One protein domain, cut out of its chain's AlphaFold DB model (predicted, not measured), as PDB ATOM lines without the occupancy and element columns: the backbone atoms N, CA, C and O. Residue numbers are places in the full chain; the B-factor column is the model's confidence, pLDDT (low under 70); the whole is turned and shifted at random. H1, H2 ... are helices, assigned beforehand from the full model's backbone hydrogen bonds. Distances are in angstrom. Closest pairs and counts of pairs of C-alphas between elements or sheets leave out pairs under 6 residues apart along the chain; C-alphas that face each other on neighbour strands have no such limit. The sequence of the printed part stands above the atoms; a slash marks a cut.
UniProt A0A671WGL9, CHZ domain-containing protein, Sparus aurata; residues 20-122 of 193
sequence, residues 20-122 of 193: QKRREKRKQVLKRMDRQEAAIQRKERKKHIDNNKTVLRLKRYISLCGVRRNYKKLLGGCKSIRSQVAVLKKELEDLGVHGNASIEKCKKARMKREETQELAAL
ATOM      1  N   GLN A  20      63.817  18.164   7.266       76.31
ATOM      2  CA  GLN A  20      62.619  18.022   8.101       76.31
ATOM      3  C   GLN A  20      61.394  17.549   7.294       76.31
ATOM      4  O   GLN A  20      60.737  16.578   7.669       76.31
ATOM      5  N   LYS A  21      61.162  18.132   6.112       77.56
ATOM      6  CA  LYS A  21      60.052  17.773   5.209       77.56
ATOM      7  C   LYS A  21      60.204  16.352   4.643       77.56
ATOM      8  O   LYS A  21      59.216  15.652   4.419       77.56
ATOM      9  N   ARG A  22      61.447  15.884   4.458       77.12
ATOM     10  CA  ARG A  22      61.757  14.481   4.108       77.12
ATOM     11  C   ARG A  22      61.438  13.510   5.253       77.12
ATOM     12  O   ARG A  22      60.899  12.432   4.993       77.12
ATOM     13  N   ARG A  23      61.731  13.882   6.506       82.75
ATOM     14  CA  ARG A  23      61.407  13.072   7.698       82.75
ATOM     15  C   ARG A  23      59.898  12.908   7.893       82.75
ATOM     16  O   ARG A  23      59.445  11.791   8.132       82.75
ATOM     17  N   GLU A  24      59.118  13.972   7.733       87.00
ATOM     18  CA  GLU A  24      57.651  13.908   7.844       87.00
ATOM     19  C   GLU A  24      57.012  13.046   6.753       87.00
ATOM     20  O   GLU A  24      56.172  12.195   7.056       87.00
ATOM     21  N   LYS A  25      57.459  13.188   5.496       85.44
ATOM     22  CA  LYS A  25      57.010  12.317   4.398       85.44
ATOM     23  C   LYS A  25      57.295  10.840   4.690       85.44
ATOM     24  O   LYS A  25      56.408  10.013   4.506       85.44
ATOM     25  N   ARG A  26      58.488  10.500   5.197       87.06
ATOM     26  CA  ARG A  26      58.823   9.117   5.595       87.06
ATOM     27  C   ARG A  26      57.907   8.594   6.706       87.06
ATOM     28  O   ARG A  26      57.394   7.486   6.581       87.06
ATOM     29  N   LYS A  27      57.636   9.398   7.742       88.75
ATOM     30  CA  LYS A  27      56.691   9.033   8.817       88.75
ATOM     31  C   LYS A  27      55.274   8.786   8.285       88.75
ATOM     32  O   LYS A  27      54.618   7.843   8.719       88.75
ATOM     33  N   GLN A  28      54.803   9.589   7.326       89.94
ATOM     34  CA  GLN A  28      53.497   9.366   6.695       89.94
ATOM     35  C   GLN A  28      53.443   8.074   5.872       89.94
ATOM     36  O   GLN A  28      52.421   7.391   5.902       89.94
ATOM     37  N   VAL A  29      54.515   7.735   5.148       91.56
ATOM     38  CA  VAL A  29      54.585   6.491   4.364       91.56
ATOM     39  C   VAL A  29      54.553   5.271   5.282       91.56
ATOM     40  O   VAL A  29      53.718   4.398   5.067       91.56
ATOM     41  N   LEU A  30      55.359   5.259   6.348       92.31
ATOM     42  CA  LEU A  30      55.356   4.175   7.341       92.31
ATOM     43  C   LEU A  30      53.963   3.987   7.961       92.31
ATOM     44  O   LEU A  30      53.397   2.904   7.888       92.31
ATOM     45  N   LYS A  31      53.319   5.080   8.401       92.38
ATOM     46  CA  LYS A  31      51.951   5.034   8.951       92.38
ATOM     47  C   LYS A  31      50.911   4.485   7.960       92.38
ATOM     48  O   LYS A  31      49.893   3.929   8.375       92.38
ATOM     49  N   ARG A  32      51.109   4.676   6.650       92.62
ATOM     50  CA  ARG A  32      50.239   4.093   5.614       92.62
ATOM     51  C   ARG A  32      50.507   2.599   5.433       92.62
ATOM     52  O   ARG A  32      49.537   1.862   5.289       92.62
ATOM     53  N   MET A  33      51.767   2.168   5.474       92.31
ATOM     54  CA  MET A  33      52.139   0.752   5.392       92.31
ATOM     55  C   MET A  33      51.598  -0.034   6.590       92.31
ATOM     56  O   MET A  33      50.896  -1.017   6.376       92.31
ATOM     57  N   ASP A  34      51.757   0.481   7.812       92.81
ATOM     58  CA  ASP A  34      51.231  -0.160   9.029       92.81
ATOM     59  C   ASP A  34      49.703  -0.346   8.961       92.81
ATOM     60  O   ASP A  34      49.150  -1.387   9.322       92.81
ATOM     61  N   ARG A  35      48.986   0.663   8.439       93.31
ATOM     62  CA  ARG A  35      47.529   0.584   8.227       93.31
ATOM     63  C   ARG A  35      47.151  -0.456   7.174       93.31
ATOM     64  O   ARG A  35      46.129  -1.126   7.334       93.31
ATOM     65  N   GLN A  36      47.923  -0.570   6.095       92.81
ATOM     66  CA  GLN A  36      47.692  -1.575   5.056       92.81
ATOM     67  C   GLN A  36      47.944  -2.985   5.591       92.81
ATOM     68  O   GLN A  36      47.119  -3.870   5.371       92.81
ATOM     69  N   GLU A  37      49.013  -3.175   6.354       93.50
ATOM     70  CA  GLU A  37      49.361  -4.457   6.960       93.50
ATOM     71  C   GLU A  37      48.301  -4.904   7.978       93.50
ATOM     72  O   GLU A  37      47.791  -6.024   7.901       93.50
ATOM     73  N   ALA A  38      47.837  -3.991   8.839       93.12
ATOM     74  CA  ALA A  38      46.722  -4.254   9.750       93.12
ATOM     75  C   ALA A  38      45.424  -4.631   9.003       93.12
ATOM     76  O   ALA A  38      44.675  -5.514   9.435       93.12
ATOM     77  N   ALA A  39      45.151  -3.995   7.857       94.38
ATOM     78  CA  ALA A  39      43.993  -4.324   7.030       94.38
ATOM     79  C   ALA A  39      44.117  -5.714   6.378       94.38
ATOM     80  O   ALA A  39      43.117  -6.435   6.305       94.38
ATOM     81  N   ILE A  40      45.315  -6.106   5.935       93.62
ATOM     82  CA  ILE A  40      45.593  -7.443   5.386       93.62
ATOM     83  C   ILE A  40      45.383  -8.502   6.469       93.62
ATOM     84  O   ILE A  40      44.582  -9.417   6.268       93.62
ATOM     85  N   GLN A  41      45.972  -8.321   7.653       92.56
ATOM     86  CA  GLN A  41      45.794  -9.254   8.770       92.56
ATOM     87  C   GLN A  41      44.319  -9.404   9.167       92.56
ATOM     88  O   GLN A  41      43.831 -10.514   9.398       92.56
ATOM     89  N   ARG A  42      43.555  -8.301   9.202       93.31
ATOM     90  CA  ARG A  42      42.111  -8.357   9.483       93.31
ATOM     91  C   ARG A  42      41.351  -9.157   8.420       93.31
ATOM     92  O   ARG A  42      40.450  -9.926   8.765       93.31
ATOM     93  N   LYS A  43      41.708  -9.003   7.140       92.81
ATOM     94  CA  LYS A  43      41.116  -9.772   6.032       92.81
ATOM     95  C   LYS A  43      41.454 -11.259   6.131       92.81
ATOM     96  O   LYS A  43      40.563 -12.084   5.943       92.81
ATOM     97  N   GLU A  44      42.690 -11.609   6.468       90.00
ATOM     98  CA  GLU A  44      43.111 -13.003   6.638       90.00
ATOM     99  C   GLU A  44      42.385 -13.691   7.792       90.00
ATOM    100  O   GLU A  44      41.844 -14.785   7.610       90.00
ATOM    101  N   ARG A  45      42.271 -13.019   8.945       90.19
ATOM    102  CA  ARG A  45      41.488 -13.523  10.085       90.19
ATOM    103  C   ARG A  45      40.032 -13.772   9.695       90.19
ATOM    104  O   ARG A  45      39.485 -14.829  10.005       90.19
ATOM    105  N   LYS A  46      39.413 -12.834   8.968       90.81
ATOM    106  CA  LYS A  46      38.039 -12.997   8.467       90.81
ATOM    107  C   LYS A  46      37.925 -14.200   7.526       90.81
ATOM    108  O   LYS A  46      37.062 -15.048   7.726       90.81
ATOM    109  N   LYS A  47      38.848 -14.330   6.568       88.75
ATOM    110  CA  LYS A  47      38.898 -15.460   5.629       88.75
ATOM    111  C   LYS A  47      39.056 -16.797   6.356       88.75
ATOM    112  O   LYS A  47      38.398 -17.766   5.993       88.75
ATOM    113  N   HIS A  48      39.885 -16.858   7.397       88.06
ATOM    114  CA  HIS A  48      40.043 -18.051   8.228       88.06
ATOM    115  C   HIS A  48      38.727 -18.451   8.915       88.06
ATOM    116  O   HIS A  48      38.340 -19.619   8.875       88.06
ATOM    117  N   ILE A  49      37.998 -17.491   9.493       88.88
ATOM    118  CA  ILE A  49      36.680 -17.739  10.103       88.88
ATOM    119  C   ILE A  49      35.681 -18.245   9.054       88.88
ATOM    120  O   ILE A  49      34.983 -19.232   9.291       88.88
ATOM    121  N   ASP A  50      35.632 -17.608   7.888       89.50
ATOM    122  CA  ASP A  50      34.707 -17.990   6.821       89.50
ATOM    123  C   ASP A  50      35.028 -19.385   6.263       89.50
ATOM    124  O   ASP A  50      34.120 -20.192   6.070       89.50
ATOM    125  N   ASN A  51      36.308 -19.731   6.112       87.12
ATOM    126  CA  ASN A  51      36.728 -21.075   5.711       87.12
ATOM    127  C   ASN A  51      36.346 -22.146   6.749       87.12
ATOM    128  O   ASN A  51      35.951 -23.252   6.390       87.12
ATOM    129  N   ASN A  52      36.412 -21.837   8.045       90.56
ATOM    130  CA  ASN A  52      35.927 -22.768   9.067       90.56
ATOM    131  C   ASN A  52      34.408 -22.980   8.955       90.56
ATOM    132  O   ASN A  52      33.927 -24.111   9.045       90.56
ATOM    133  N   LYS A  53      33.643 -21.919   8.663       94.88
ATOM    134  CA  LYS A  53      32.198 -22.032   8.401       94.88
ATOM    135  C   LYS A  53      31.901 -22.864   7.152       94.88
ATOM    136  O   LYS A  53      30.942 -23.633   7.167       94.88
ATOM    137  N   THR A  54      32.691 -22.746   6.083       94.31
ATOM    138  CA  THR A  54      32.479 -23.556   4.870       94.31
ATOM    139  C   THR A  54      32.726 -25.038   5.132       94.31
ATOM    140  O   THR A  54      31.904 -25.854   4.720       94.31
ATOM    141  N   VAL A  55      33.766 -25.396   5.892       94.62
ATOM    142  CA  VAL A  55      33.998 -26.785   6.329       94.62
ATOM    143  C   VAL A  55      32.801 -27.326   7.113       94.62
ATOM    144  O   VAL A  55      32.341 -28.434   6.839       94.62
ATOM    145  N   LEU A  56      32.252 -26.548   8.051       95.38
ATOM    146  CA  LEU A  56      31.069 -26.955   8.818       95.38
ATOM    147  C   LEU A  56      29.832 -27.151   7.926       95.38
ATOM    148  O   LEU A  56      29.120 -28.144   8.085       95.38
ATOM    149  N   ARG A  57      29.600 -26.258   6.955       95.44
ATOM    150  CA  ARG A  57      28.500 -26.402   5.981       95.44
ATOM    151  C   ARG A  57      28.646 -27.668   5.140       95.44
ATOM    152  O   ARG A  57      27.676 -28.403   4.995       95.44
ATOM    153  N   LEU A  58      29.847 -27.953   4.639       95.19
ATOM    154  CA  LEU A  58      30.105 -29.152   3.836       95.19
ATOM    155  C   LEU A  58      29.891 -30.437   4.646       95.19
ATOM    156  O   LEU A  58      29.220 -31.348   4.171       95.19
ATOM    157  N   LYS A  59      30.359 -30.483   5.901       95.81
ATOM    158  CA  LYS A  59      30.066 -31.605   6.814       95.81
ATOM    159  C   LYS A  59      28.561 -31.808   7.008       95.81
ATOM    160  O   LYS A  59      28.095 -32.944   7.002       95.81
ATOM    161  N   ARG A  60      27.799 -30.716   7.149       95.69
ATOM    162  CA  ARG A  60      26.333 -30.772   7.255       95.69
ATOM    163  C   ARG A  60      25.699 -31.344   5.984       95.69
ATOM    164  O   ARG A  60      24.805 -32.172   6.100       95.69
ATOM    165  N   TYR A  61      26.159 -30.946   4.798       95.75
ATOM    166  CA  TYR A  61      25.649 -31.489   3.534       95.75
ATOM    167  C   TYR A  61      25.897 -32.991   3.392       95.75
ATOM    168  O   TYR A  61      24.976 -33.718   3.034       95.75
ATOM    169  N   ILE A  62      27.083 -33.473   3.767       95.19
ATOM    170  CA  ILE A  62      27.388 -34.914   3.773       95.19
ATOM    171  C   ILE A  62      26.422 -35.666   4.701       95.19
ATOM    172  O   ILE A  62      25.880 -36.701   4.327       95.19
ATOM    173  N   SER A  63      26.138 -35.114   5.886       94.88
ATOM    174  CA  SER A  63      25.145 -35.698   6.798       94.88
ATOM    175  C   SER A  63      23.722 -35.671   6.232       94.88
ATOM    176  O   SER A  63      22.983 -36.631   6.424       94.88
ATOM    177  N   LEU A  64      23.340 -34.615   5.503       95.44
ATOM    178  CA  LEU A  64      22.039 -34.534   4.824       95.44
ATOM    179  C   LEU A  64      21.897 -35.554   3.686       95.44
ATOM    180  O   LEU A  64      20.787 -36.016   3.446       95.44
ATOM    181  N   CYS A  65      23.001 -35.954   3.048       94.00
ATOM    182  CA  CYS A  65      23.022 -37.054   2.075       94.00
ATOM    183  C   CYS A  65      22.773 -38.435   2.719       94.00
ATOM    184  O   CYS A  65      22.823 -39.447   2.028       94.00
ATOM    185  N   GLY A  66      22.553 -38.507   4.038       90.69
ATOM    186  CA  GLY A  66      22.312 -39.758   4.764       90.69
ATOM    187  C   GLY A  66      23.588 -40.502   5.164       90.69
ATOM    188  O   GLY A  66      23.515 -41.602   5.701       90.69
ATOM    189  N   VAL A  67      24.771 -39.914   4.944       90.69
ATOM    190  CA  VAL A  67      26.052 -40.579   5.212       90.69
ATOM    191  C   VAL A  67      26.730 -40.000   6.439       90.69
ATOM    192  O   VAL A  67      27.018 -38.805   6.538       90.69
ATOM    193  N   ARG A  68      27.065 -40.881   7.384       90.75
ATOM    194  CA  ARG A  68      27.822 -40.517   8.579       90.75
ATOM    195  C   ARG A  68      29.297 -40.874   8.393       90.75
ATOM    196  O   ARG A  68      29.678 -42.038   8.447       90.75
ATOM    197  N   ARG A  69      30.142 -39.863   8.165       92.94
ATOM    198  CA  ARG A  69      31.597 -40.030   7.987       92.94
ATOM    199  C   ARG A  69      32.370 -39.771   9.278       92.94
ATOM    200  O   ARG A  69      32.022 -38.891  10.066       92.94
ATOM    201  N   ASN A  70      33.476 -40.492   9.466       94.38
ATOM    202  CA  ASN A  70      34.423 -40.205  10.542       94.38
ATOM    203  C   ASN A  70      35.442 -39.146  10.093       94.38
ATOM    204  O   ASN A  70      36.514 -39.457   9.570       94.38
ATOM    205  N   TYR A  71      35.111 -37.880  10.337       93.25
ATOM    206  CA  TYR A  71      35.928 -36.744   9.909       93.25
ATOM    207  C   TYR A  71      37.329 -36.697  10.526       93.25
ATOM    208  O   TYR A  71      38.205 -36.074   9.936       93.25
ATOM    209  N   LYS A  72      37.572 -37.347  11.675       92.88
ATOM    210  CA  LYS A  72      38.915 -37.397  12.279       92.88
ATOM    211  C   LYS A  72      39.890 -38.187  11.404       92.88
ATOM    212  O   LYS A  72      41.026 -37.771  11.233       92.88
ATOM    213  N   LYS A  73      39.422 -39.296  10.819       93.69
ATOM    214  CA  LYS A  73      40.221 -40.131   9.910       93.69
ATOM    215  C   LYS A  73      40.392 -39.447   8.556       93.69
ATOM    216  O   LYS A  73      41.504 -39.311   8.066       93.69
ATOM    217  N   LEU A  74      39.290 -38.941   8.008       92.50
ATOM    218  CA  LEU A  74      39.254 -38.334   6.680       92.50
ATOM    219  C   LEU A  74      40.058 -37.028   6.592       92.50
ATOM    220  O   LEU A  74      40.761 -36.788   5.617       92.50
ATOM    221  N   LEU A  75      39.986 -36.189   7.626       93.62
ATOM    222  CA  LEU A  75      40.712 -34.917   7.676       93.62
ATOM    223  C   LEU A  75      42.048 -35.023   8.422       93.62
ATOM    224  O   LEU A  75      42.756 -34.024   8.504       93.62
ATOM    225  N   GLY A  76      42.419 -36.200   8.936       90.38
ATOM    226  CA  GLY A  76      43.636 -36.394   9.730       90.38
ATOM    227  C   GLY A  76      44.928 -36.065   8.971       90.38
ATOM    228  O   GLY A  76      45.863 -35.534   9.558       90.38
ATOM    229  N   GLY A  77      44.960 -36.291   7.653       89.19
ATOM    230  CA  GLY A  77      46.092 -35.919   6.789       89.19
ATOM    231  C   GLY A  77      46.075 -34.464   6.298       89.19
ATOM    232  O   GLY A  77      47.016 -34.013   5.644       89.19
ATOM    233  N   CYS A  78      45.013 -33.703   6.577       91.38
ATOM    234  CA  CYS A  78      44.844 -32.350   6.057       91.38
ATOM    235  C   CYS A  78      45.420 -31.296   7.010       91.38
ATOM    236  O   CYS A  78      44.792 -30.942   8.006       91.38
ATOM    237  N   LYS A  79      46.563 -30.707   6.638       88.31
ATOM    238  CA  LYS A  79      47.206 -29.615   7.396       88.31
ATOM    239  C   LYS A  79      46.565 -28.236   7.172       88.31
ATOM    240  O   LYS A  79      46.752 -27.341   7.986       88.31
ATOM    241  N   SER A  80      45.817 -28.043   6.081       91.69
ATOM    242  CA  SER A  80      45.214 -26.751   5.716       91.69
ATOM    243  C   SER A  80      43.695 -26.839   5.601       91.69
ATOM    244  O   SER A  80      43.153 -27.821   5.102       91.69
ATOM    245  N   ILE A  81      42.982 -25.768   5.957       92.31
ATOM    246  CA  ILE A  81      41.522 -25.702   5.778       92.31
ATOM    247  C   ILE A  81      41.143 -25.839   4.296       92.31
ATOM    248  O   ILE A  81      40.136 -26.456   3.961       92.31
ATOM    249  N   ARG A  82      41.979 -25.332   3.378       92.50
ATOM    250  CA  ARG A  82      41.730 -25.472   1.937       92.50
ATOM    251  C   ARG A  82      41.758 -26.936   1.495       92.50
ATOM    252  O   ARG A  82      40.922 -27.326   0.684       92.50
ATOM    253  N   SER A  83      42.679 -27.738   2.039       94.62
ATOM    254  CA  SER A  83      42.728 -29.170   1.733       94.62
ATOM    255  C   SER A  83      41.525 -29.892   2.336       94.62
ATOM    256  O   SER A  83      40.909 -30.697   1.649       94.62
ATOM    257  N   GLN A  84      41.103 -29.525   3.552       94.94
ATOM    258  CA  GLN A  84      39.879 -30.067   4.159       94.94
ATOM    259  C   GLN A  84      38.639 -29.801   3.294       94.94
ATOM    260  O   GLN A  84      37.855 -30.711   3.042       94.94
ATOM    261  N   VAL A  85      38.477 -28.570   2.799       94.56
ATOM    262  CA  VAL A  85      37.379 -28.207   1.889       94.56
ATOM    263  C   VAL A  85      37.434 -29.029   0.602       94.56
ATOM    264  O   VAL A  85      36.393 -29.484   0.140       94.56
ATOM    265  N   ALA A  86      38.622 -29.234   0.027       94.44
ATOM    266  CA  ALA A  86      38.777 -30.026  -1.191       94.44
ATOM    267  C   ALA A  86      38.376 -31.494  -0.979       94.44
ATOM    268  O   ALA A  86      37.622 -32.030  -1.784       94.44
ATOM    269  N   VAL A  87      38.808 -32.119   0.122       95.75
ATOM    270  CA  VAL A  87      38.431 -33.506   0.437       95.75
ATOM    271  C   VAL A  87      36.922 -33.623   0.676       95.75
ATOM    272  O   VAL A  87      36.291 -34.526   0.144       95.75
ATOM    273  N   LEU A  88      36.314 -32.685   1.410       95.25
ATOM    274  CA  LEU A  88      34.866 -32.708   1.650       95.25
ATOM    275  C   LEU A  88      34.042 -32.486   0.373       95.25
ATOM    276  O   LEU A  88      32.936 -33.003   0.276       95.25
ATOM    277  N   LYS A  89      34.557 -31.717  -0.594       94.88
ATOM    278  CA  LYS A  89      33.921 -31.573  -1.909       94.88
ATOM    279  C   LYS A  89      34.005 -32.860  -2.723       94.88
ATOM    280  O   LYS A  89      32.986 -33.263  -3.264       94.88
ATOM    281  N   LYS A  90      35.166 -33.523  -2.733       94.62
ATOM    282  CA  LYS A  90      35.322 -34.837  -3.376       94.62
ATOM    283  C   LYS A  90      34.357 -35.867  -2.794       94.62
ATOM    284  O   LYS A  90      33.634 -36.496  -3.541       94.62
ATOM    285  N   GLU A  91      34.234 -35.935  -1.469       94.12
ATOM    286  CA  GLU A  91      33.247 -36.824  -0.838       94.12
ATOM    287  C   GLU A  91      31.808 -36.515  -1.264       94.12
ATOM    288  O   GLU A  91      31.009 -37.427  -1.418       94.12
ATOM    289  N   LEU A  92      31.441 -35.243  -1.445       94.88
ATOM    290  CA  LEU A  92      30.108 -34.902  -1.950       94.88
ATOM    291  C   LEU A  92      29.917 -35.336  -3.407       94.88
ATOM    292  O   LEU A  92      28.828 -35.786  -3.758       94.88
ATOM    293  N   GLU A  93      30.960 -35.237  -4.230       94.56
ATOM    294  CA  GLU A  93      30.955 -35.735  -5.608       94.56
ATOM    295  C   GLU A  93      30.816 -37.263  -5.648       94.56
ATOM    296  O   GLU A  93      29.986 -37.764  -6.404       94.56
ATOM    297  N   ASP A  94      31.524 -37.987  -4.776       92.88
ATOM    298  CA  ASP A  94      31.433 -39.449  -4.637       92.88
ATOM    299  C   ASP A  94      30.038 -39.904  -4.170       92.88
ATOM    300  O   ASP A  94      29.583 -41.000  -4.487       92.88
ATOM    301  N   LEU A  95      29.334 -39.049  -3.422       91.12
ATOM    302  CA  LEU A  95      27.943 -39.261  -3.012       91.12
ATOM    303  C   LEU A  95      26.921 -38.862  -4.092       91.12
ATOM    304  O   LEU A  95      25.718 -38.964  -3.853       91.12
ATOM    305  N   GLY A  96      27.374 -38.403  -5.262       90.06
ATOM    306  CA  GLY A  96      26.518 -38.028  -6.392       90.06
ATOM    307  C   GLY A  96      26.006 -36.584  -6.359       90.06
ATOM    308  O   GLY A  96      25.126 -36.218  -7.142       90.06
ATOM    309  N   VAL A  97      26.536 -35.729  -5.477       92.38
ATOM    310  CA  VAL A  97      26.232 -34.289  -5.447       92.38
ATOM    311  C   VAL A  97      27.302 -33.533  -6.233       92.38
ATOM    312  O   VAL A  97      28.255 -32.994  -5.673       92.38
ATOM    313  N   HIS A  98      27.132 -33.467  -7.553       89.06
ATOM    314  CA  HIS A  98      28.075 -32.777  -8.433       89.06
ATOM    315  C   HIS A  98      27.906 -31.246  -8.429       89.06
ATOM    316  O   HIS A  98      26.793 -30.693  -8.411       89.06
ATOM    317  N   GLY A  99      29.043 -30.550  -8.498       89.56
ATOM    318  CA  GLY A  99      29.125 -29.095  -8.608       89.56
ATOM    319  C   GLY A  99      28.754 -28.368  -7.314       89.56
ATOM    320  O   GLY A  99      29.255 -28.672  -6.232       89.56
ATOM    321  N   ASN A 100      27.888 -27.357  -7.418       87.25
ATOM    322  CA  ASN A 100      27.451 -26.592  -6.251       87.25
ATOM    323  C   ASN A 100      26.517 -27.439  -5.376       87.25
ATOM    324  O   ASN A 100      25.407 -27.785  -5.798       87.25
ATOM    325  N   ALA A 101      26.974 -27.737  -4.157       89.56
ATOM    326  CA  ALA A 101      26.204 -28.449  -3.149       89.56
ATOM    327  C   ALA A 101      25.009 -27.601  -2.682       89.56
ATOM    328  O   ALA A 101      25.180 -26.502  -2.156       89.56
ATOM    329  N   SER A 102      23.803 -28.137  -2.870       93.69
ATOM    330  CA  SER A 102      22.542 -27.576  -2.375       93.69
ATOM    331  C   SER A 102      21.843 -28.601  -1.485       93.69
ATOM    332  O   SER A 102      22.045 -29.807  -1.642       93.69
ATOM    333  N   ILE A 103      21.010 -28.127  -0.555       93.88
ATOM    334  CA  ILE A 103      20.244 -28.977   0.369       93.88
ATOM    335  C   ILE A 103      19.356 -29.948  -0.411       93.88
ATOM    336  O   ILE A 103      19.336 -31.138  -0.106       93.88
ATOM    337  N   GLU A 104      18.673 -29.463  -1.446       94.19
ATOM    338  CA  GLU A 104      17.801 -30.276  -2.299       94.19
ATOM    339  C   GLU A 104      18.570 -31.383  -3.015       94.19
ATOM    340  O   GLU A 104      18.146 -32.533  -3.004       94.19
ATOM    341  N   LYS A 105      19.747 -31.066  -3.571       95.38
ATOM    342  CA  LYS A 105      20.607 -32.070  -4.213       95.38
ATOM    343  C   LYS A 105      21.045 -33.151  -3.226       95.38
ATOM    344  O   LYS A 105      21.049 -34.320  -3.586       95.38
ATOM    345  N   CYS A 106      21.363 -32.776  -1.985       94.56
ATOM    346  CA  CYS A 106      21.727 -33.736  -0.939       94.56
ATOM    347  C   CYS A 106      20.555 -34.665  -0.588       94.56
ATOM    348  O   CYS A 106      20.750 -35.869  -0.448       94.56
ATOM    349  N   LYS A 107      19.331 -34.123  -0.486       94.94
ATOM    350  CA  LYS A 107      18.118 -34.926  -0.263       94.94
ATOM    351  C   LYS A 107      17.851 -35.874  -1.434       94.94
ATOM    352  O   LYS A 107      17.616 -37.052  -1.208       94.94
ATOM    353  N   LYS A 108      17.962 -35.389  -2.676       94.88
ATOM    354  CA  LYS A 108      17.818 -36.219  -3.885       94.88
ATOM    355  C   LYS A 108      18.859 -37.343  -3.928       94.88
ATOM    356  O   LYS A 108      18.512 -38.474  -4.238       94.88
ATOM    357  N   ALA A 109      20.115 -37.054  -3.584       94.44
ATOM    358  CA  ALA A 109      21.167 -38.068  -3.500       94.44
ATOM    359  C   ALA A 109      20.858 -39.136  -2.437       94.44
ATOM    360  O   ALA A 109      21.076 -40.322  -2.676       94.44
ATOM    361  N   ARG A 110      20.301 -38.725  -1.292       95.31
ATOM    362  CA  ARG A 110      19.833 -39.650  -0.255       95.31
ATOM    363  C   ARG A 110      18.708 -40.557  -0.762       95.31
ATOM    364  O   ARG A 110      18.847 -41.767  -0.644       95.31
ATOM    365  N   MET A 111      17.665 -39.983  -1.367       94.81
ATOM    366  CA  MET A 111      16.538 -40.746  -1.926       94.81
ATOM    367  C   MET A 111      17.014 -41.778  -2.949       94.81
ATOM    368  O   MET A 111      16.732 -42.956  -2.797       94.81
ATOM    369  N   LYS A 112      17.848 -41.372  -3.917       93.69
ATOM    370  CA  LYS A 112      18.411 -42.289  -4.924       93.69
ATOM    371  C   LYS A 112      19.177 -43.452  -4.304       93.69
ATOM    372  O   LYS A 112      19.124 -44.571  -4.795       93.69
ATOM    373  N   ARG A 113      19.924 -43.192  -3.232       92.75
ATOM    374  CA  ARG A 113      20.666 -44.239  -2.534       92.75
ATOM    375  C   ARG A 113      19.723 -45.222  -1.846       92.75
ATOM    376  O   ARG A 113      19.941 -46.425  -1.953       92.75
ATOM    377  N   GLU A 114      18.713 -44.712  -1.153       92.75
ATOM    378  CA  GLU A 114      17.684 -45.532  -0.511       92.75
ATOM    379  C   GLU A 114      16.943 -46.366  -1.573       92.75
ATOM    380  O   GLU A 114      16.907 -47.582  -1.452       92.75
ATOM    381  N   GLU A 115      16.526 -45.771  -2.696       93.19
ATOM    382  CA  GLU A 115      15.939 -46.482  -3.847       93.19
ATOM    383  C   GLU A 115      16.839 -47.617  -4.360       93.19
ATOM    384  O   GLU A 115      16.380 -48.742  -4.540       93.19
ATOM    385  N   THR A 116      18.137 -47.362  -4.566       91.06
ATOM    386  CA  THR A 116      19.069 -48.414  -5.014       91.06
ATOM    387  C   THR A 116      19.258 -49.517  -3.977       91.06
ATOM    388  O   THR A 116      19.490 -50.666  -4.347       91.06
ATOM    389  N   GLN A 117      19.165 -49.184  -2.688       92.50
ATOM    390  CA  GLN A 117      19.267 -50.153  -1.607       92.50
ATOM    391  C   GLN A 117      18.014 -51.028  -1.539       92.50
ATOM    392  O   GLN A 117      18.156 -52.240  -1.404       92.50
ATOM    393  N   GLU A 118      16.825 -50.441  -1.693       91.56
ATOM    394  CA  GLU A 118      15.571 -51.189  -1.807       91.56
ATOM    395  C   GLU A 118      15.625 -52.123  -3.018       91.56
ATOM    396  O   GLU A 118      15.437 -53.325  -2.868       91.56
ATOM    397  N   LEU A 119      16.007 -51.613  -4.196       91.50
ATOM    398  CA  LEU A 119      16.151 -52.423  -5.410       91.50
ATOM    399  C   LEU A 119      17.158 -53.570  -5.256       91.50
ATOM    400  O   LEU A 119      16.916 -54.658  -5.766       91.50
ATOM    401  N   ALA A 120      18.276 -53.345  -4.563       90.69
ATOM    402  CA  ALA A 120      19.265 -54.389  -4.302       90.69
ATOM    403  C   ALA A 120      18.792 -55.413  -3.255       90.69
ATOM    404  O   ALA A 120      19.217 -56.566  -3.298       90.69
ATOM    405  N   ALA A 121      17.940 -54.999  -2.315       91.12
ATOM    406  CA  ALA A 121      17.340 -55.873  -1.312       91.12
ATOM    407  C   ALA A 121      16.147 -56.681  -1.854       91.12
ATOM    408  O   ALA A 121      15.757 -57.669  -1.230       91.12
ATOM    409  N   LEU A 122      15.568 -56.290  -2.999       88.75
ATOM    410  CA  LEU A 122      14.510 -57.051  -3.660       88.75
ATOM    411  C   LEU A 122      15.037 -58.412  -4.126       88.75
ATOM    412  O   LEU A 122      15.736 -58.537  -5.131       88.75
TER     413      LEU A 122
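What this domain is: This is residues 20 to 122 of the 193 residues of the protein "CHZ domain-containing protein" of Sparus aurata (UniProt A0A671WGL9). One very long helix, H1, makes most of the length; its first part, residues 20 to 47, sticks out as a bare arm, and a small head is built round its last part. There H3 packs side by side on residues 51 to 62 of H1, the four-residue H2 lies near H3, and H4 meets the last residues of H1 and goes on past them the same way; residues 115 to 122, of which 115 to 121 belong to H4, stick out at that end. The printed part has 103 residues with four named helices, H1, H2, H3 and H4 in that order, and no named strand; its class is all helix. The whole is extended, with a radius of gyration of the C-alphas of 22.9 A, and the C-alphas span 90 by 27 by 15 A.

Where its parts are: Find C-alpha 20 at (62.619, 18.022, 8.101); from there H1, residues 20 to 64, runs 66.5 A to C-alpha 64 at (22.039, -34.534, 4.824). Next look at residues 71 to 74, which are H2. H3, residues 81 to 94, follows and is 20.0 A long from first to last C-alpha. Last comes H4, residues 103 to 121, which runs 27.1 A to C-alpha 121 at (17.340, -55.873, -1.312).

How they stand to each other: Begin with H1 and look at its residues 51 to 62, with which alone it touches H3. The closest C-alphas of the two, those of Val 55 and Val 85, are 5.8 A apart, and the helices run the same way at a shallow tilt of 28 degrees. Go on to residues 61 to 64 of H1, which touch residues 103 to 110 of H4. Here the closest C-alphas are those of Leu 64 and Cys 106, 5.8 A apart, and the tilt is again shallow, 30 degrees, the same way. H2 is close to H3 but not clearly touching it, with the C-alphas of Leu 74 and Val 87 the closest at 7.9 A. H2 and H4 are apart, H3 and H4 are apart, and H1 and H2 are only just apart, their closest C-alphas 8.4 A from each other. In the backbone, every O i to N i+4 pair is within hydrogen-bond range in H1, H3 and H4, while H2 is too short for such a pair.

The domain as a whole: The C-alphas of Gln 20 and Leu 122, the first and last printed, are the two farthest apart, at 89.9 A. Without the stretches that stand free, residues 20 to 47 and 115 to 122, you find a body of 67 residues that spans 34 by 23 by 15 A, with a radius of gyration of 11.6 A. The printed part has no cut, and the links H1 to H2, H2 to H3 and H3 to H4 are short. The mean pLDDT of the printed part is 91.9, and no printed residue is under 70.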